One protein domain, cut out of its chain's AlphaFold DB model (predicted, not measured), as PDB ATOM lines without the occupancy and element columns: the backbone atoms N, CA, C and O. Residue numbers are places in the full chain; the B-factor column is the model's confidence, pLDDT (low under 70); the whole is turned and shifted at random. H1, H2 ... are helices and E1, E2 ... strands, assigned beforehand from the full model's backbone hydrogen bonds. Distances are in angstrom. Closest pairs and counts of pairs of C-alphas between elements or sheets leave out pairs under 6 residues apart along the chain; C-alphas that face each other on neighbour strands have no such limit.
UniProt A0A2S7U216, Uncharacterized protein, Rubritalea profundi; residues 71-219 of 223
ATOM      1  N   VAL A  71     169.310 150.314 138.767       96.62
ATOM      2  CA  VAL A  71     169.773 149.747 140.045       96.62
ATOM      3  C   VAL A  71     168.621 149.740 141.049       96.62
ATOM      4  O   VAL A  71     168.092 150.791 141.410       96.62
ATOM      5  N   LEU A  72     168.230 148.548 141.502       98.00
ATOM      6  CA  LEU A  72     167.153 148.323 142.463       98.00
ATOM      7  C   LEU A  72     167.767 147.951 143.816       98.00
ATOM      8  O   LEU A  72     168.229 146.826 144.010       98.00
ATOM      9  N   ASN A  73     167.782 148.896 144.755       97.81
ATOM     10  CA  ASN A  73     168.302 148.684 146.102       97.81
ATOM     11  C   ASN A  73     167.199 148.868 147.148       97.81
ATOM     12  O   ASN A  73     166.766 149.983 147.419       97.81
ATOM     13  N   VAL A  74     166.747 147.768 147.753       97.31
ATOM     14  CA  VAL A  74     165.679 147.784 148.770       97.31
ATOM     15  C   VAL A  74     166.061 148.611 150.007       97.31
ATOM     16  O   VAL A  74     165.180 149.160 150.665       97.31
ATOM     17  N   ALA A  75     167.356 148.750 150.308       95.69
ATOM     18  CA  ALA A  75     167.829 149.528 151.452       95.69
ATOM     19  C   ALA A  75     167.705 151.054 151.255       95.69
ATOM     20  O   ALA A  75     167.885 151.813 152.211       95.69
ATOM     21  N   ASP A  76     167.405 151.520 150.039       95.56
ATOM     22  CA  ASP A  76     167.235 152.943 149.769       95.56
ATOM     23  C   ASP A  76     165.971 153.479 150.449       95.56
ATOM     24  O   ASP A  76     164.862 152.990 150.244       95.56
ATOM     25  N   LYS A  77     166.111 154.577 151.201       93.88
ATOM     26  CA  LYS A  77     165.002 155.199 151.952       93.88
ATOM     27  C   LYS A  77     163.842 155.685 151.074       93.88
ATOM     28  O   LYS A  77     162.757 155.937 151.587       93.88
ATOM     29  N   SER A  78     164.070 155.865 149.773       94.19
ATOM     30  CA  SER A  78     163.027 156.242 148.814       94.19
ATOM     31  C   SER A  78     162.128 155.076 148.402       94.19
ATOM     32  O   SER A  78     161.099 155.311 147.772       94.19
ATOM     33  N   VAL A  79     162.506 153.834 148.715       97.38
ATOM     34  CA  VAL A  79     161.725 152.646 148.368       97.38
ATOM     35  C   VAL A  79     160.531 152.533 149.302       97.38
ATOM     36  O   VAL A  79     160.667 152.477 150.524       97.38
ATOM     37  N   LYS A  80     159.332 152.463 148.722       97.50
ATOM     38  CA  LYS A  80     158.108 152.235 149.494       97.50
ATOM     39  C   LYS A  80     157.858 150.741 149.618       97.50
ATOM     40  O   LYS A  80     157.692 150.058 148.608       97.50
ATOM     41  N   LYS A  81     157.807 150.254 150.858       97.44
ATOM     42  CA  LYS A  81     157.474 148.867 151.191       97.44
ATOM     43  C   LYS A  81     155.990 148.742 151.539       97.44
ATOM     44  O   LYS A  81     155.479 149.491 152.370       97.44
ATOM     45  N   THR A  82     155.312 147.765 150.952       97.19
ATOM     46  CA  THR A  82     153.939 147.378 151.307       97.19
ATOM     47  C   THR A  82     153.907 145.883 151.570       97.19
ATOM     48  O   THR A  82     154.292 145.103 150.708       97.19
ATOM     49  N   GLU A  83     153.458 145.474 152.752       96.69
ATOM     50  CA  GLU A  83     153.349 144.065 153.134       96.69
ATOM     51  C   GLU A  83     151.882 143.694 153.327       96.69
ATOM     52  O   GLU A  83     151.154 144.353 154.072       96.69
ATOM     53  N   VAL A  84     151.455 142.622 152.665       95.06
ATOM     54  CA  VAL A  84     150.083 142.124 152.716       95.06
ATOM     55  C   VAL A  84     150.094 140.676 153.155       95.06
ATOM     56  O   VAL A  84     150.614 139.811 152.460       95.06
ATOM     57  N   ARG A  85     149.474 140.419 154.306       93.00
ATOM     58  CA  ARG A  85     149.374 139.084 154.922       93.00
ATOM     59  C   ARG A  85     147.956 138.710 155.368       93.00
ATOM     60  O   ARG A  85     147.717 137.613 155.863       93.00
ATOM     61  N   HIS A  86     147.000 139.613 155.161       89.94
ATOM     62  CA  HIS A  86     145.581 139.395 155.431       89.94
ATOM     63  C   HIS A  86     144.748 139.756 154.204       89.94
ATOM     64  O   HIS A  86     145.125 140.606 153.401       89.94
ATOM     65  N   SER A  87     143.612 139.089 154.079       85.75
ATOM     66  CA  SER A  87     142.512 139.423 153.178       85.75
ATOM     67  C   SER A  87     141.260 139.724 154.003       85.75
ATOM     68  O   SER A  87     141.258 139.515 155.218       85.75
ATOM     69  N   MET A  88     140.174 140.134 153.344       80.75
ATOM     70  CA  MET A  88     138.874 140.302 154.007       80.75
ATOM     71  C   MET A  88     138.363 139.013 154.673       80.75
ATOM     72  O   MET A  88     137.653 139.082 155.668       80.75
ATOM     73  N   ILE A  89     138.754 137.837 154.166       81.56
ATOM     74  CA  ILE A  89     138.281 136.530 154.653       81.56
ATOM     75  C   ILE A  89     139.247 135.840 155.631       81.56
ATOM     76  O   ILE A  89     138.945 134.753 156.121       81.56
ATOM     77  N   GLY A  90     140.398 136.455 155.930       85.06
ATOM     78  CA  GLY A  90     141.368 135.947 156.903       85.06
ATOM     79  C   GLY A  90     142.820 135.962 156.424       85.06
ATOM     80  O   GLY A  90     143.181 136.682 155.487       85.06
ATOM     81  N   ALA A  91     143.663 135.176 157.100       88.19
ATOM     82  CA  ALA A  91     145.091 135.063 156.805       88.19
ATOM     83  C   ALA A  91     145.348 134.501 155.393       88.19
ATOM     84  O   ALA A  91     144.594 133.659 154.900       88.19
ATOM     85  N   ARG A  92     146.425 134.968 154.755       90.50
ATOM     86  CA  ARG A  92     146.886 134.540 153.424       90.50
ATOM     87  C   ARG A  92     148.411 134.459 153.385       90.50
ATOM     88  O   ARG A  92     149.072 134.926 154.311       90.50
ATOM     89  N   ASP A  93     148.947 133.921 152.290       92.56
ATOM     90  CA  ASP A  93     150.373 134.030 151.969       92.56
ATOM     91  C   ASP A  93     150.818 135.496 152.006       92.56
ATOM     92  O   ASP A  93     150.102 136.386 151.521       92.56
ATOM     93  N   THR A  94     152.007 135.735 152.555       95.94
ATOM     94  CA  THR A  94     152.557 137.084 152.657       95.94
ATOM     95  C   THR A  94     153.135 137.511 151.318       95.94
ATOM     96  O   THR A  94     153.987 136.833 150.742       95.94
ATOM     97  N   VAL A  95     152.699 138.673 150.842       97.31
ATOM     98  CA  VAL A  95     153.238 139.327 149.651       97.31
ATOM     99  C   VAL A  95     153.815 140.675 150.054       97.31
ATOM    100  O   VAL A  95     153.153 141.469 150.720       97.31
ATOM    101  N   ILE A  96     155.053 140.929 149.654       98.25
ATOM    102  CA  ILE A  96     155.783 142.160 149.936       98.25
ATOM    103  C   ILE A  96     156.071 142.850 148.607       98.25
ATOM    104  O   ILE A  96     156.621 142.242 147.690       98.25
ATOM    105  N   PHE A  97     155.716 144.122 148.516       98.38
ATOM    106  CA  PHE A  97     155.967 144.977 147.366       98.38
ATOM    107  C   PHE A  97     157.002 146.028 147.746       98.38
ATOM    108  O   PHE A  97     156.800 146.760 148.715       98.38
ATOM    109  N   TYR A  98     158.072 146.136 146.965       98.44
ATOM    110  CA  TYR A  98     159.039 147.227 147.049       98.44
ATOM    111  C   TYR A  98     158.918 148.075 145.790       98.44
ATOM    112  O   TYR A  98     159.180 147.593 144.688       98.44
ATOM    113  N   GLN A  99     158.478 149.320 145.948       98.19
ATOM    114  CA  GLN A  99     158.260 150.249 144.844       98.19
ATOM    115  C   GLN A  99     159.495 151.133 144.657       98.19
ATOM    116  O   GLN A  99     159.843 151.920 145.540       98.19
ATOM    117  N   PHE A 100     160.124 151.017 143.491       97.69
ATOM    118  CA  PHE A 100     161.280 151.798 143.066       97.69
ATOM    119  C   PHE A 100     160.807 152.899 142.117       97.69
ATOM    120  O   PHE A 100     160.833 152.743 140.895       97.69
ATOM    121  N   GLU A 101     160.301 154.001 142.678       95.69
ATOM    122  CA  GLU A 101     159.618 155.041 141.894       95.69
ATOM    123  C   GLU A 101     160.505 155.642 140.801       95.69
ATOM    124  O   GLU A 101     160.049 155.806 139.672       95.69
ATOM    125  N   LYS A 102     161.776 155.923 141.117       95.12
ATOM    126  CA  LYS A 102     162.738 156.510 140.169       95.12
ATOM    127  C   LYS A 102     163.116 155.550 139.043       95.12
ATOM    128  O   LYS A 102     163.459 155.988 137.956       95.12
ATOM    129  N   GLN A 103     163.070 154.252 139.317       96.62
ATOM    130  CA  GLN A 103     163.414 153.199 138.371       96.62
ATOM    131  C   GLN A 103     162.184 152.676 137.618       96.62
ATOM    132  O   GLN A 103     162.319 151.811 136.755       96.62
ATOM    133  N   HIS A 104     160.980 153.174 137.919       96.88
ATOM    134  CA  HIS A 104     159.728 152.680 137.341       96.88
ATOM    135  C   HIS A 104     159.600 151.152 137.475       96.88
ATOM    136  O   HIS A 104     159.270 150.454 136.517       96.88
ATOM    137  N   ALA A 105     159.913 150.611 138.656       97.94
ATOM    138  CA  ALA A 105     159.936 149.171 138.892       97.94
ATOM    139  C   ALA A 105     159.306 148.786 140.236       97.94
ATOM    140  O   ALA A 105     159.276 149.571 141.184       97.94
ATOM    141  N   VAL A 106     158.819 147.548 140.324       98.56
ATOM    142  CA  VAL A 106     158.303 146.954 141.561       98.56
ATOM    143  C   VAL A 106     158.880 145.554 141.733       98.56
ATOM    144  O   VAL A 106     158.681 144.690 140.881       98.56
ATOM    145  N   LEU A 107     159.563 145.309 142.853       98.69
ATOM    146  CA  LEU A 107     159.914 143.954 143.282       98.69
ATOM    147  C   LEU A 107     158.756 143.385 144.099       98.69
ATOM    148  O   LEU A 107     158.321 143.990 145.077       98.69
ATOM    149  N   VAL A 108     158.287 142.205 143.709       98.56
ATOM    150  CA  VAL A 108     157.247 141.450 144.407       98.56
ATOM    151  C   VAL A 108     157.881 140.207 145.001       98.56
ATOM    152  O   VAL A 108     158.370 139.352 144.265       98.56
ATOM    153  N   VAL A 109     157.847 140.094 146.324       98.44
ATOM    154  CA  VAL A 109     158.327 138.934 147.078       98.44
ATOM    155  C   VAL A 109     157.124 138.201 147.652       98.44
ATOM    156  O   VAL A 109     156.276 138.807 148.296       98.44
ATOM    157  N   ASN A 110     157.038 136.896 147.423       97.38
ATOM    158  CA  ASN A 110     155.991 136.041 147.967       97.38
ATOM    159  C   ASN A 110     156.620 135.061 148.956       97.38
ATOM    160  O   ASN A 110     157.495 134.279 148.573       97.38
ATOM    161  N   LEU A 111     156.138 135.088 150.194       95.62
ATOM    162  CA  LEU A 111     156.414 134.094 151.222       95.62
ATOM    163  C   LEU A 111     155.202 133.176 151.325       95.62
ATOM    164  O   LEU A 111     154.143 133.573 151.816       95.62
ATOM    165  N   LYS A 112     155.362 131.951 150.831       92.75
ATOM    166  CA  LYS A 112     154.290 130.955 150.807       92.75
ATOM    167  C   LYS A 112     154.565 129.850 151.800       92.75
ATOM    168  O   LYS A 112     155.691 129.347 151.847       92.75
ATOM    169  N   HIS A 113     153.532 129.441 152.530       88.56
ATOM    170  CA  HIS A 113     153.607 128.244 153.357       88.56
ATOM    171  C   HIS A 113     153.790 127.001 152.469       88.56
ATOM    172  O   HIS A 113     153.115 126.840 151.450       88.56
ATOM    173  N   GLN A 114     154.701 126.113 152.862       83.56
ATOM    174  CA  GLN A 114     154.912 124.818 152.228       83.56
ATOM    175  C   GLN A 114     154.594 123.693 153.212       83.56
ATOM    176  O   GLN A 114     155.386 123.383 154.102       83.56
ATOM    177  N   ALA A 115     153.440 123.051 153.017       68.44
ATOM    178  CA  ALA A 115     153.077 121.871 153.789       68.44
ATOM    179  C   ALA A 115     154.101 120.748 153.545       68.44
ATOM    180  O   ALA A 115     154.435 120.457 152.400       68.44
ATOM    181  N   ASN A 116     154.566 120.105 154.620       65.69
ATOM    182  CA  ASN A 116     155.488 118.956 154.602       65.69
ATOM    183  C   ASN A 116     156.939 119.246 154.166       65.69
ATOM    184  O   ASN A 116     157.654 118.325 153.774       65.69
ATOM    185  N   HIS A 117     157.405 120.493 154.267       62.91
ATOM    186  CA  HIS A 117     158.815 120.836 154.054       62.91
ATOM    187  C   HIS A 117     159.526 121.153 155.376       62.91
ATOM    188  O   HIS A 117     158.931 121.731 156.285       62.91
ATOM    189  N   ALA A 118     160.818 120.801 155.466       59.53
ATOM    190  CA  ALA A 118     161.656 121.091 156.638       59.53
ATOM    191  C   ALA A 118     161.679 122.594 156.972       59.53
ATOM    192  O   ALA A 118     161.624 122.972 158.139       59.53
ATOM    193  N   ASN A 119     161.668 123.437 155.933       63.59
ATOM    194  CA  ASN A 119     161.362 124.858 156.037       63.59
ATOM    195  C   ASN A 119     159.898 125.063 155.648       63.59
ATOM    196  O   ASN A 119     159.530 124.887 154.488       63.59
ATOM    197  N   GLN A 120     159.070 125.473 156.609       82.56
ATOM    198  CA  GLN A 120     157.629 125.694 156.420       82.56
ATOM    199  C   GLN A 120     157.308 126.826 155.429       82.56
ATOM    200  O   GLN A 120     156.146 127.051 155.108       82.56
ATOM    201  N   PHE A 121     158.314 127.548 154.934       92.31
ATOM    202  CA  PHE A 121     158.151 128.660 154.010       92.31
ATOM    203  C   PHE A 121     159.036 128.495 152.779       92.31
ATOM    204  O   PHE A 121     160.179 128.051 152.862       92.31
ATOM    205  N   SER A 122     158.516 128.957 151.645       94.00
ATOM    206  CA  SER A 122     159.287 129.231 150.436       94.00
ATOM    207  C   SER A 122     159.238 130.712 150.112       94.00
ATOM    208  O   SER A 122     158.204 131.358 150.288       94.00
ATOM    209  N   VAL A 123     160.354 131.236 149.610       96.62
ATOM    210  CA  VAL A 123     160.434 132.590 149.071       96.62
ATOM    211  C   VAL A 123     160.554 132.530 147.551       96.62
ATOM    212  O   VAL A 123     161.333 131.759 146.991       96.62
ATOM    213  N   THR A 124     159.758 133.348 146.873       97.50
ATOM    214  CA  THR A 124     159.853 133.570 145.428       97.50
ATOM    215  C   THR A 124     159.761 135.056 145.161       97.50
ATOM    216  O   THR A 124     159.090 135.775 145.901       97.50
ATOM    217  N   ALA A 125     160.424 135.525 144.113       98.31
ATOM    218  CA  ALA A 125     160.430 136.938 143.790       98.31
ATOM    219  C   ALA A 125     160.313 137.177 142.286       98.31
ATOM    220  O   ALA A 125     160.641 136.314 141.470       98.31
ATOM    221  N   LYS A 126     159.811 138.355 141.925       98.44
ATOM    222  CA  LYS A 126     159.669 138.816 140.544       98.44
ATOM    223  C   LYS A 126     159.829 140.329 140.495       98.44
ATOM    224  O   LYS A 126     159.280 141.025 141.346       98.44
ATOM    225  N   VAL A 127     160.537 140.829 139.492       98.62
ATOM    226  CA  VAL A 127     160.645 142.262 139.208       98.62
ATOM    227  C   VAL A 127     159.705 142.609 138.064       98.62
ATOM    228  O   VAL A 127     159.773 142.013 136.992       98.62
ATOM    229  N   HIS A 128     158.826 143.579 138.286       98.44
ATOM    230  CA  HIS A 128     158.006 144.196 137.253       98.44
ATOM    231  C   HIS A 128     158.627 145.531 136.864       98.44
ATOM    232  O   HIS A 128     158.813 146.391 137.724       98.44
ATOM    233  N   VAL A 129     158.929 145.704 135.581       97.69
ATOM    234  CA  VAL A 129     159.440 146.961 135.026       97.69
ATOM    235  C   VAL A 129     158.317 147.617 134.238       97.69
ATOM    236  O   VAL A 129     157.620 146.955 133.470       97.69
ATOM    237  N   PHE A 130     158.124 148.910 134.449       97.44
ATOM    238  CA  PHE A 130     157.100 149.717 133.802       97.44
ATOM    239  C   PHE A 130     157.737 150.660 132.784       97.44
ATOM    240  O   PHE A 130     158.943 150.909 132.825       97.44
ATOM    241  N   ALA A 131     156.911 151.160 131.863       95.81
ATOM    242  CA  ALA A 131     157.330 152.172 130.905       95.81
ATOM    243  C   ALA A 131     157.829 153.433 131.623       95.81
ATOM    244  O   ALA A 131     157.357 153.776 132.716       95.81
ATOM    245  N   ASP A 132     158.761 154.133 130.987       90.81
ATOM    246  CA  ASP A 132     159.272 155.386 131.521       90.81
ATOM    247  C   ASP A 132     158.147 156.435 131.578       90.81
ATOM    248  O   ASP A 132     157.218 156.440 130.766       90.81
ATOM    249  N   GLY A 133     158.172 157.281 132.610       90.81
ATOM    250  CA  GLY A 133     157.103 158.248 132.889       90.81
ATOM    251  C   GLY A 133     155.961 157.721 133.770       90.81
ATOM    252  O   GLY A 133     155.130 158.509 134.231       90.81
ATOM    253  N   VAL A 134     155.926 156.422 134.100       95.06
ATOM    254  CA  VAL A 134     154.979 155.895 135.096       95.06
ATOM    255  C   VAL A 134     155.301 156.457 136.484       95.06
ATOM    256  O   VAL A 134     156.337 156.173 137.078       95.06
ATOM    257  N   THR A 135     154.384 157.248 137.036       94.94
ATOM    258  CA  THR A 135     154.590 157.913 138.333       94.94
ATOM    259  C   THR A 135     154.517 156.945 139.517       94.94
ATOM    260  O   THR A 135     153.803 155.941 139.476       94.94
ATOM    261  N   GLY A 136     155.149 157.301 140.641       93.88
ATOM    262  CA  GLY A 136     155.029 156.545 141.896       93.88
ATOM    263  C   GLY A 136     153.580 156.372 142.374       93.88
ATOM    264  O   GLY A 136     153.200 155.307 142.853       93.88
ATOM    265  N   LYS A 137     152.711 157.369 142.146       95.25
ATOM    266  CA  LYS A 137     151.268 157.259 142.426       95.25
ATOM    267  C   LYS A 137     150.603 156.171 141.576       95.25
ATOM    268  O   LYS A 137     149.766 155.430 142.084       95.25
ATOM    269  N   ALA A 138     150.958 156.078 140.296       95.75
ATOM    270  CA  ALA A 138     150.438 155.050 139.402       95.75
ATOM    271  C   ALA A 138     150.942 153.648 139.792       95.75
ATOM    272  O   ALA A 138     150.142 152.712 139.817       95.75
ATOM    273  N   LEU A 139     152.214 153.516 140.195       96.56
ATOM    274  CA  LEU A 139     152.752 152.269 140.761       96.56
ATOM    275  C   LEU A 139     152.019 151.864 142.044       96.56
ATOM    276  O   LEU A 139     151.631 150.708 142.184       96.56
ATOM    277  N   GLY A 140     151.755 152.812 142.945       95.62
ATOM    278  CA  GLY A 140     151.004 152.554 144.173       95.62
ATOM    279  C   GLY A 140     149.589 152.038 143.907       95.62
ATOM    280  O   GLY A 140     149.153 151.082 144.545       95.62
ATOM    281  N   LYS A 141     148.889 152.604 142.912       95.50
ATOM    282  CA  LYS A 141     147.587 152.082 142.467       95.50
ATOM    283  C   LYS A 141     147.701 150.665 141.899       95.50
ATOM    284  O   LYS A 141     146.858 149.825 142.203       95.50
ATOM    285  N   TRP A 142     148.735 150.391 141.099       96.69
ATOM    286  CA  TRP A 142     148.980 149.048 140.571       96.69
ATOM    287  C   TRP A 142     149.230 148.034 141.692       96.69
ATOM    288  O   TRP A 142     148.610 146.972 141.680       96.69
ATOM    289  N   VAL A 143     150.070 148.380 142.680       96.12
ATOM    290  CA  VAL A 143     150.330 147.554 143.871       96.12
ATOM    291  C   VAL A 143     149.032 147.278 144.620       96.12
ATOM    292  O   VAL A 143     148.739 146.115 144.881       96.12
ATOM    293  N   ASN A 144     148.219 148.308 144.879       94.00
ATOM    294  CA  ASN A 144     146.922 148.136 145.530       94.00
ATOM    295  C   ASN A 144     146.037 147.130 144.779       94.00
ATOM    296  O   ASN A 144     145.480 146.218 145.383       94.00
ATOM    297  N   ASN A 145     145.968 147.232 143.450       93.88
ATOM    298  CA  ASN A 145     145.196 146.300 142.628       93.88
ATOM    299  C   ASN A 145     145.721 144.853 142.663       93.88
ATOM    300  O   ASN A 145     144.959 143.948 142.350       93.88
ATOM    301  N   GLN A 146     146.981 144.600 143.045       92.69
ATOM    302  CA  GLN A 146     147.493 143.226 143.179       92.69
ATOM    303  C   GLN A 146     146.947 142.500 144.414       92.69
ATOM    304  O   GLN A 146     147.060 141.278 144.521       92.69
ATOM    305  N   HIS A 147     146.394 143.234 145.380       86.38
ATOM    306  CA  HIS A 147     145.954 142.666 146.652       86.38
ATOM    307  C   HIS A 147     144.602 143.197 147.151       86.38
ATOM    308  O   HIS A 147     144.203 142.885 148.273       86.38
ATOM    309  N   SER A 148     143.914 143.988 146.331       83.94
ATOM    310  CA  SER A 148     142.572 144.537 146.536       83.94
ATOM    311  C   SER A 148     141.686 144.155 145.344       83.94
ATOM    312  O   SER A 148     142.187 143.627 144.350       83.94
ATOM    313  N   ASP A 149     140.392 144.465 145.398       76.56
ATOM    314  CA  ASP A 149     139.391 144.136 144.369       76.56
ATOM    315  C   ASP A 149     139.509 144.997 143.093       76.56
ATOM    316  O   ASP A 149     138.524 145.269 142.412       76.56
ATOM    317  N   GLY A 150     140.714 145.471 142.756       76.31
ATOM    318  CA  GLY A 150     140.957 146.198 141.509       76.31
ATOM    319  C   GLY A 150     140.272 147.567 141.426       76.31
ATOM    320  O   GLY A 150     139.781 147.939 140.366       76.31
ATOM    321  N   LEU A 151     140.267 148.341 142.518       85.25
ATOM    322  CA  LEU A 151     139.592 149.650 142.639       85.25
ATOM    323  C   LEU A 151     140.039 150.727 141.629       85.25
ATOM    324  O   LEU A 151     139.435 151.799 141.551       85.25
ATOM    325  N   HIS A 152     141.121 150.497 140.887       87.81
ATOM    326  CA  HIS A 152     141.658 151.451 139.923       87.81
ATOM    327  C   HIS A 152     141.652 150.859 138.505       87.81
ATOM    328  O   HIS A 152     142.523 150.042 138.208       87.81
ATOM    329  N   PRO A 153     140.726 151.265 137.617       85.69
ATOM    330  CA  PRO A 153     140.640 150.706 136.265       85.69
ATOM    331  C   PRO A 153     141.853 151.076 135.395       85.69
ATOM    332  O   PRO A 153     142.353 150.243 134.642       85.69
ATOM    333  N   ASP A 154     142.398 152.281 135.579       87.62
ATOM    334  CA  ASP A 154     143.468 152.836 134.740       87.62
ATOM    335  C   ASP A 154     144.854 152.708 135.391       87.62
ATOM    336  O   ASP A 154     145.587 153.688 135.564       87.62
ATOM    337  N   VAL A 155     145.213 151.500 135.833       93.25
ATOM    338  CA  VAL A 155     146.566 151.229 136.348       93.25
ATOM    339  C   VAL A 155     147.534 150.877 135.222       93.25
ATOM    340  O   VAL A 155     147.156 150.176 134.279       93.25
ATOM    341  N   PRO A 156     148.802 151.317 135.312       94.44
ATOM    342  CA  PRO A 156     149.803 150.973 134.315       94.44
ATOM    343  C   PRO A 156     150.013 149.457 134.289       94.44
ATOM    344  O   PRO A 156     149.975 148.793 135.325       94.44
ATOM    345  N   ARG A 157     150.266 148.899 133.105       95.00
ATOM    346  CA  ARG A 157     150.689 147.502 132.969       95.00
ATOM    347  C   ARG A 157     152.218 147.432 132.989       95.00
ATOM    348  O   ARG A 157     152.852 148.329 132.430       95.00
ATOM    349  N   PRO A 158     152.821 146.400 133.605       97.06
ATOM    350  CA  PRO A 158     154.251 146.168 133.466       97.06
ATOM    351  C   PRO A 158     154.608 146.019 131.985       97.06
ATOM    352  O   PRO A 158     153.956 145.255 131.275       97.06
ATOM    353  N   ALA A 159     155.643 146.726 131.539       96.81
ATOM    354  CA  ALA A 159     156.224 146.534 130.215       96.81
ATOM    355  C   ALA A 159     156.901 145.159 130.126       96.81
ATOM    356  O   ALA A 159     156.798 144.473 129.114       96.81
ATOM    357  N   ALA A 160     157.543 144.731 131.216       97.12
ATOM    358  CA  ALA A 160     158.159 143.419 131.330       97.12
ATOM    359  C   ALA A 160     158.122 142.903 132.774       97.12
ATOM    360  O   ALA A 160     157.909 143.652 133.732       97.12
ATOM    361  N   SER A 161     158.278 141.591 132.929       98.06
ATOM    362  CA  SER A 161     158.212 140.908 134.221       98.06
ATOM    363  C   SER A 161     159.234 139.781 134.283       98.06
ATOM    364  O   SER A 161     159.129 138.815 133.534       98.06
ATOM    365  N   TYR A 162     160.168 139.876 135.222       98.12
ATOM    366  CA  TYR A 162     161.332 139.001 135.312       98.12
ATOM    367  C   TYR A 162     161.264 138.173 136.596       98.12
ATOM    368  O   TYR A 162     161.356 138.738 137.694       98.12
ATOM    369  N   PRO A 163     161.033 136.852 136.515       98.06
ATOM    370  CA  PRO A 163     161.090 135.997 137.690       98.06
ATOM    371  C   PRO A 163     162.529 135.926 138.205       98.06
ATOM    372  O   PRO A 163     163.461 135.672 137.448       98.06
ATOM    373  N   ILE A 164     162.709 136.104 139.511       98.00
ATOM    374  CA  ILE A 164     164.014 135.920 140.139       98.00
ATOM    375  C   ILE A 164     164.308 134.415 140.224       98.00
ATOM    376  O   ILE A 164     163.440 133.653 140.676       98.00
ATOM    377  N   PRO A 165     165.508 133.957 139.819       97.31
ATOM    378  CA  PRO A 165     165.866 132.547 139.878       97.31
ATOM    379  C   PRO A 165     165.679 131.969 141.280       97.31
ATOM    380  O   PRO A 165     166.134 132.543 142.266       97.31
ATOM    381  N   LYS A 166     165.069 130.781 141.374       94.88
ATOM    382  CA  LYS A 166     164.804 130.119 142.665       94.88
ATOM    383  C   LYS A 166     166.071 129.944 143.509       94.88
ATOM    384  O   LYS A 166     166.011 130.109 144.717       94.88
ATOM    385  N   LYS A 167     167.214 129.664 142.872       96.31
ATOM    386  CA  LYS A 167     168.523 129.534 143.540       96.31
ATOM    387  C   LYS A 167     168.991 130.813 144.243       96.31
ATOM    388  O   LYS A 167     169.834 130.735 145.123       96.31
ATOM    389  N   SER A 168     168.468 131.968 143.839       97.12
ATOM    390  CA  SER A 168     168.783 133.256 144.446       97.12
ATOM    391  C   SER A 168     167.860 133.580 145.616       97.12
ATOM    392  O   SER A 168     168.125 134.552 146.305       97.12
ATOM    393  N   CYS A 169     166.792 132.813 145.851       97.25
ATOM    394  CA  CYS A 169     165.794 133.078 146.884       97.25
ATOM    395  C   CYS A 169     165.888 132.011 147.983       97.25
ATOM    396  O   CYS A 169     165.652 130.830 147.732       97.25
ATOM    397  N   GLU A 170     166.180 132.424 149.211       95.56
ATOM    398  CA  GLU A 170     166.405 131.518 150.338       95.56
ATOM    399  C   GLU A 170     165.625 131.960 151.581       95.56
ATOM    400  O   GLU A 170     165.627 133.136 151.943       95.56
ATOM    401  N   VAL A 171     164.982 131.010 152.267       95.62
ATOM    402  CA  VAL A 171     164.519 131.214 153.647       95.62
ATOM    403  C   VAL A 171     165.652 130.804 154.577       95.62
ATOM    404  O   VAL A 171     166.045 129.642 154.594       95.62
ATOM    405  N   VAL A 172     166.158 131.762 155.348       94.94
ATOM    406  CA  VAL A 172     167.300 131.573 156.253       94.94
ATOM    407  C   VAL A 172     166.846 130.980 157.580       94.94
ATOM    408  O   VAL A 172     167.499 130.103 158.135       94.94
ATOM    409  N   ALA A 173     165.735 131.487 158.111       93.62
ATOM    410  CA  ALA A 173     165.188 131.042 159.382       93.62
ATOM    411  C   ALA A 173     163.701 131.378 159.478       93.62
ATOM    412  O   ALA A 173     163.234 132.370 158.919       93.62
ATOM    413  N   SER A 174     162.968 130.598 160.264       93.88
ATOM    414  CA  SER A 174     161.601 130.915 160.668       93.88
ATOM    415  C   SER A 174     161.416 130.630 162.152       93.88
ATOM    416  O   SER A 174     161.885 129.608 162.650       93.88
ATOM    417  N   LYS A 175     160.722 131.519 162.861       93.56
ATOM    418  CA  LYS A 175     160.442 131.394 164.293       93.56
ATOM    419  C   LYS A 175     158.967 131.654 164.560       93.56
ATOM    420  O   LYS A 175     158.473 132.716 164.193       93.56
ATOM    421  N   LEU A 176     158.298 130.726 165.239       93.62
ATOM    422  CA  LEU A 176     156.945 130.937 165.752       93.62
ATOM    423  C   LEU A 176     156.955 132.115 166.738       93.62
ATOM    424  O   LEU A 176     157.735 132.119 167.695       93.62
ATOM    425  N   ILE A 177     156.113 133.117 166.496       95.88
ATOM    426  CA  ILE A 177     155.986 134.323 167.331       95.88
ATOM    427  C   ILE A 177     154.612 134.456 167.990       95.88
ATOM    428  O   ILE A 177     154.456 135.283 168.883       95.88
ATOM    429  N   GLY A 178     153.628 133.649 167.591       93.88
ATOM    430  CA  GLY A 178     152.326 133.627 168.243       93.88
ATOM    431  C   GLY A 178     151.287 132.828 167.475       93.88
ATOM    432  O   GLY A 178     151.603 132.111 166.529       93.88
ATOM    433  N   ARG A 179     150.030 132.980 167.890       93.94
ATOM    434  CA  ARG A 179     148.855 132.430 167.215       93.94
ATOM    435  C   ARG A 179     147.803 133.511 167.066       93.94
ATOM    436  O   ARG A 179     147.611 134.310 167.980       93.94
ATOM    437  N   ILE A 180     147.120 133.524 165.930       90.94
ATOM    438  CA  ILE A 180     145.998 134.419 165.666       90.94
ATOM    439  C   ILE A 180     144.744 133.609 165.365       90.94
ATOM    440  O   ILE A 180     144.807 132.524 164.787       90.94
ATOM    441  N   LYS A 181     143.591 134.168 165.721       90.31
ATOM    442  CA  LYS A 181     142.285 133.647 165.334       90.31
ATOM    443  C   LYS A 181     141.687 134.577 164.288       90.31
ATOM    444  O   LYS A 181     141.514 135.765 164.541       90.31
ATOM    445  N   ALA A 182     141.395 134.033 163.119       86.12
ATOM    446  CA  ALA A 182     140.696 134.706 162.036       86.12
ATOM    447  C   ALA A 182     139.338 134.032 161.802       86.12
ATOM    448  O   ALA A 182     139.052 132.960 162.339       86.12
ATOM    449  N   HIS A 183     138.495 134.650 160.974       83.88
ATOM    450  CA  HIS A 183     137.173 134.108 160.646       83.88
ATOM    451  C   HIS A 183     137.241 132.673 160.081       83.88
ATOM    452  O   HIS A 183     136.397 131.839 160.389       83.88
ATOM    453  N   ASN A 184     138.287 132.362 159.311       83.56
ATOM    454  CA  ASN A 184     138.505 131.075 158.648       83.56
ATOM    455  C   ASN A 184     139.375 130.071 159.446       83.56
ATOM    456  O   ASN A 184     139.772 129.027 158.906       83.56
ATOM    457  N   GLY A 185     139.651 130.354 160.724       88.38
ATOM    458  CA  GLY A 185     140.328 129.444 161.648       88.38
ATOM    459  C   GLY A 185     141.460 130.088 162.443       88.38
ATOM    460  O   GLY A 185     141.649 131.302 162.442       88.38
ATOM    461  N   GLU A 186     142.215 129.248 163.140       91.62
ATOM    462  CA  GLU A 186     143.423 129.657 163.854       91.62
ATOM    463  C   GLU A 186     144.657 129.465 162.973       91.62
ATOM    464  O   GLU A 186     144.693 128.564 162.133       91.62
ATOM    465  N   TYR A 187     145.647 130.334 163.156       92.06
ATOM    466  CA  TYR A 187     146.894 130.354 162.401       92.06
ATOM    467  C   TYR A 187     148.063 130.600 163.346       92.06
ATOM    468  O   TYR A 187     147.988 131.458 164.223       92.06
ATOM    469  N   ASP A 188     149.158 129.889 163.127       92.88
ATOM    470  CA  ASP A 188     150.446 130.198 163.725       92.88
ATOM    471  C   ASP A 188     151.063 131.404 162.984       92.88
ATOM    472  O   ASP A 188     151.149 131.405 161.753       92.88
ATOM    473  N   ASP A 189     151.479 132.440 163.719       93.94
ATOM    474  CA  ASP A 189     152.202 133.609 163.195       93.94
ATOM    475  C   ASP A 189     153.707 133.367 163.352       93.94
ATOM    476  O   ASP A 189     154.191 133.095 164.455       93.94
ATOM    477  N   TYR A 190     154.453 133.472 162.256       95.06
ATOM    478  CA  TYR A 190     155.896 133.276 162.206       95.06
ATOM    479  C   TYR A 190     156.611 134.566 161.819       95.06
ATOM    480  O   TYR A 190     156.177 135.302 160.939       95.06
ATOM    481  N   SER A 191     157.777 134.785 162.418       96.06
ATOM    482  CA  SER A 191     158.810 135.669 161.885       96.06
ATOM    483  C   SER A 191     159.689 134.869 160.925       96.06
ATOM    484  O   SER A 191     160.227 133.832 161.314       96.06
ATOM    485  N   VAL A 192     159.825 135.328 159.684       96.62
ATOM    486  CA  VAL A 192     160.533 134.643 158.597       96.62
ATOM    487  C   VAL A 192     161.656 135.539 158.088       96.62
ATOM    488  O   VAL A 192     161.413 136.635 157.586       96.62
ATOM    489  N   GLN A 193     162.890 135.061 158.216       97.06
ATOM    490  CA  GLN A 193     164.081 135.689 157.657       97.06
ATOM    491  C   GLN A 193     164.353 135.097 156.281       97.06
ATOM    492  O   GLN A 193     164.450 133.876 156.138       97.06
ATOM    493  N   PHE A 194     164.505 135.948 155.274       97.38
ATOM    494  CA  PHE A 194     164.773 135.522 153.907       97.38
ATOM    495  C   PHE A 194     165.875 136.362 153.268       97.38
ATOM    496  O   PHE A 194     166.165 137.485 153.690       97.38
ATOM    497  N   LYS A 195     166.482 135.794 152.229       97.69
ATOM    498  CA  LYS A 195     167.480 136.440 151.389       97.69
ATOM    499  C   LYS A 195     167.108 136.310 149.922       97.69
ATOM    500  O   LYS A 195     166.569 135.290 149.492       97.69
ATOM    501  N   ILE A 196     167.430 137.349 149.168       98.44
ATOM    502  CA  ILE A 196     167.452 137.341 147.712       98.44
ATOM    503  C   ILE A 196     168.862 137.762 147.304       98.44
ATOM    504  O   ILE A 196     169.295 138.857 147.652       98.44
ATOM    505  N   GLY A 197     169.605 136.889 146.630       97.94
ATOM    506  CA  GLY A 197     170.933 137.209 146.107       97.94
ATOM    507  C   GLY A 197     170.885 138.339 145.075       97.94
ATOM    508  O   GLY A 197     169.825 138.636 144.526       97.94
ATOM    509  N   GLU A 198     172.034 138.958 144.800       97.75
ATOM    510  CA  GLU A 198     172.129 139.935 143.711       97.75
ATOM    511  C   GLU A 198     171.782 139.256 142.375       97.75
ATOM    512  O   GLU A 198     172.246 138.150 142.086       97.75
ATOM    513  N   VAL A 199     170.927 139.901 141.582       97.00
ATOM    514  CA  VAL A 199     170.486 139.405 140.273       97.00
ATOM    515  C   VAL A 199     170.470 140.561 139.294       97.00
ATOM    516  O   VAL A 199     169.911 141.614 139.586       97.00
ATOM    517  N   ALA A 200     171.051 140.351 138.119       96.38
ATOM    518  CA  ALA A 200     171.014 141.304 137.026       96.38
ATOM    519  C   ALA A 200     170.260 140.704 135.840       96.38
ATOM    520  O   ALA A 200     170.428 139.526 135.525       96.38
ATOM    521  N   GLU A 201     169.456 141.536 135.192       95.38
ATOM    522  CA  GLU A 201     168.891 141.278 133.875       95.38
ATOM    523  C   GLU A 201     169.574 142.235 132.902       95.38
ATOM    524  O   GLU A 201     169.572 143.452 133.129       95.38
ATOM    525  N   LYS A 202     170.208 141.678 131.864       93.25
ATOM    526  CA  LYS A 202     171.108 142.419 130.975       93.25
ATOM    527  C   LYS A 202     170.382 143.625 130.376       93.25
ATOM    528  O   LYS A 202     169.303 143.459 129.822       93.25
ATOM    529  N   ASP A 203     170.976 144.810 130.500       91.19
ATOM    530  CA  ASP A 203     170.467 146.074 129.944       91.19
ATOM    531  C   ASP A 203     169.092 146.516 130.495       91.19
ATOM    532  O   ASP A 203     168.481 147.449 129.978       91.19
ATOM    533  N   VAL A 204     168.592 145.873 131.562       94.00
ATOM    534  CA  VAL A 204     167.297 146.204 132.177       94.00
ATOM    535  C   VAL A 204     167.468 146.663 133.619       94.00
ATOM    536  O   VAL A 204     167.071 147.778 133.965       94.00
ATOM    537  N   PHE A 205     168.008 145.808 134.493       96.44
ATOM    538  CA  PHE A 205     168.131 146.127 135.915       96.44
ATOM    539  C   PHE A 205     169.231 145.335 136.621       96.44
ATOM    540  O   PHE A 205     169.594 144.231 136.224       96.44
ATOM    541  N   VAL A 206     169.681 145.875 137.753       97.75
ATOM    542  CA  VAL A 206     170.503 145.172 138.744       97.75
ATOM    543  C   VAL A 206     169.798 145.243 140.092       97.75
ATOM    544  O   VAL A 206     169.726 146.304 140.711       97.75
ATOM    545  N   LEU A 207     169.266 144.116 140.558       98.25
ATOM    546  CA  LEU A 207     168.694 143.963 141.890       98.25
ATOM    547  C   LEU A 207     169.810 143.657 142.879       98.25
ATOM    548  O   LEU A 207     170.389 142.574 142.839       98.25
ATOM    549  N   LYS A 208     170.074 144.593 143.791       98.31
ATOM    550  CA  LYS A 208     171.007 144.381 144.899       98.31
ATOM    551  C   LYS A 208     170.483 143.325 145.860       98.31
ATOM    552  O   LYS A 208     169.276 143.142 146.004       98.31
ATOM    553  N   ALA A 209     171.417 142.636 146.514       97.75
ATOM    554  CA  ALA A 209     171.085 141.594 147.471       97.75
ATOM    555  C   ALA A 209     170.146 142.132 148.565       97.75
ATOM    556  O   ALA A 209     170.381 143.193 149.145       97.75
ATOM    557  N   VAL A 210     169.093 141.376 148.852       98.06
ATOM    558  CA  VAL A 210     168.081 141.691 149.861       98.06
ATOM    559  C   VAL A 210     168.231 140.699 151.003       98.06
ATOM    560  O   VAL A 210     168.297 139.494 150.775       98.06
ATOM    561  N   ALA A 211     168.257 141.190 152.236       97.62
ATOM    562  CA  ALA A 211     168.184 140.367 153.434       97.62
ATOM    563  C   ALA A 211     167.215 141.032 154.406       97.62
ATOM    564  O   ALA A 211     167.486 142.125 154.901       97.62
ATOM    565  N   GLU A 212     166.076 140.397 154.656       96.75
ATOM    566  CA  GLU A 212     165.014 140.985 155.466       96.75
ATOM    567  C   GLU A 212     164.318 139.961 156.356       96.75
ATOM    568  O   GLU A 212     164.439 138.746 156.200       96.75
ATOM    569  N   THR A 213     163.569 140.493 157.320       97.00
ATOM    570  CA  THR A 213     162.627 139.741 158.143       97.00
ATOM    571  C   THR A 213     161.217 140.235 157.851       97.00
ATOM    572  O   THR A 213     160.965 141.440 157.833       97.00
ATOM    573  N   SER A 214     160.291 139.309 157.639       96.81
ATOM    574  CA  SER A 214     158.864 139.582 157.460       96.81
ATOM    575  C   SER A 214     158.046 138.560 158.249       96.81
ATOM    576  O   SER A 214     158.611 137.725 158.958       96.81
ATOM    577  N   LYS A 215     156.718 138.643 158.191       95.00
ATOM    578  CA  LYS A 215     155.831 137.716 158.893       95.00
ATOM    579  C   LYS A 215     155.121 136.791 157.922       95.00
ATOM    580  O   LYS A 215     154.842 137.179 156.794       95.00
ATOM    581  N   GLY A 216     154.794 135.586 158.363       93.44
ATOM    582  CA  GLY A 216     154.053 134.605 157.573       93.44
ATOM    583  C   GLY A 216     153.108 133.799 158.450       93.44
ATOM    584  O   GLY A 216     153.409 133.551 159.614       93.44
ATOM    585  N   PHE A 217     151.971 133.391 157.889       92.31
ATOM    586  CA  PHE A 217     151.005 132.552 158.590       92.31
ATOM    587  C   PHE A 217     151.078 131.105 158.122       92.31
ATOM    588  O   PHE A 217     151.197 130.833 156.928       92.31
ATOM    589  N   VAL A 218     150.934 130.182 159.067       89.94
ATOM    590  CA  VAL A 218     150.772 128.751 158.802       89.94
ATOM    591  C   VAL A 218     149.482 128.293 159.457       89.94
ATOM    592  O   VAL A 218     149.221 128.597 160.620       89.94
ATOM    593  N   LYS A 219     148.648 127.561 158.717       86.50
ATOM    594  CA  LYS A 219     147.490 126.903 159.319       86.50
ATOM    595  C   LYS A 219     147.999 125.672 160.079       86.50
ATOM    596  O   LYS A 219     148.613 124.819 159.438       86.50
TER     597      LYS A 219
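This is residues 71 to 219 of the 223 residues of an uncharacterized protein of Rubritalea profundi (UniProt A0A2S7U216). Two strongly twisted sheets lie partly face to face: a large one of five strands, E1 to E5, with the helix H1 over one face, and a smaller one, E6, E7 and E10, over part of the opposite face. The small hairpin of E8 and E9 extends the smaller sheet at one end, where E7 runs on into E8 and E9 into E10. There are 149 printed residues with one named helix and ten named strands, in the order E1 E2 E3 E4 H1 E5 E6 E7 E8 E9 E10; the class is mostly strand. Each sheet is antiparallel, in the orders E1 E2 E3 E4 E5, E6 E7 E10 and E8 E9. The whole is compact, with a radius of gyration of the C-alphas of 15.8 A and spans of 44 by 34 by 25 A.

In the large sheet, E1, residues 80 to 87, E2, 90 to 100, E3, 105 to 113, and E4, 121 to 129, form a meander, each strand the antiparallel neighbour of the one before. N 82 and O 97 are 2.9 A apart, N 96 and O 109 2.8 A, and N 108 and O 126 2.8 A, within hydrogen-bond range. E5, residues 160 to 163, is an edge strand beside E4, with N 162 and O 127 at 2.8 A. H1, residues 136 to 147, is on this sheet at a height of 9.0 A, two layers with the helix on one face; it lies over E2 and runs along the strands, at 19 degrees to E2 on the local plane. Its closest C-alphas to E2 are those of Val 143 and Phe 97, 7.1 A apart; 7 of its 8 O i to N i+4 pairs are within hydrogen-bond range. In the second sheet, E7, residues 185 to 196, is the inner strand between E6, 169 to 182, and E10, 210 to 218; N 175 and O 191, and N 190 and O 216, are each 2.8 A apart. The closest C-alphas of E2 and E10 are those of Thr 94 and Gly 216, 5.7 A apart, and of E4 and E6 those of Val 123 and Cys 169, 5.8 A. E8, residues 199 to 201, and E9, 205 to 207, form a hairpin, with N 207 and O 199 at 2.8 A. Residues 71 to 72 pair, parallel, with residues 206 to 207 of E9.

E1 begins at C-alpha 80, (158.108, 152.235, 149.494), and spans 20.5 A. E2 spans 29.0 A, E3 26.2 A, E4 26.4 A and H1 17.3 A. E6 spans 29.4 A and bends by 82 degrees at residue 173; E7 spans 31.5 A. E10 spans 23.4 A and ends at C-alpha 218, (150.772, 128.751, 158.802).

The C-alphas farthest apart, those of Lys 181 and Asp 203, are 46.9 A apart. The printed part has no cut. The link from H1 to E5, residues 148 to 159, is long. The mean pLDDT of the printed part is 93.1, and residues 115 to 119 are under 70.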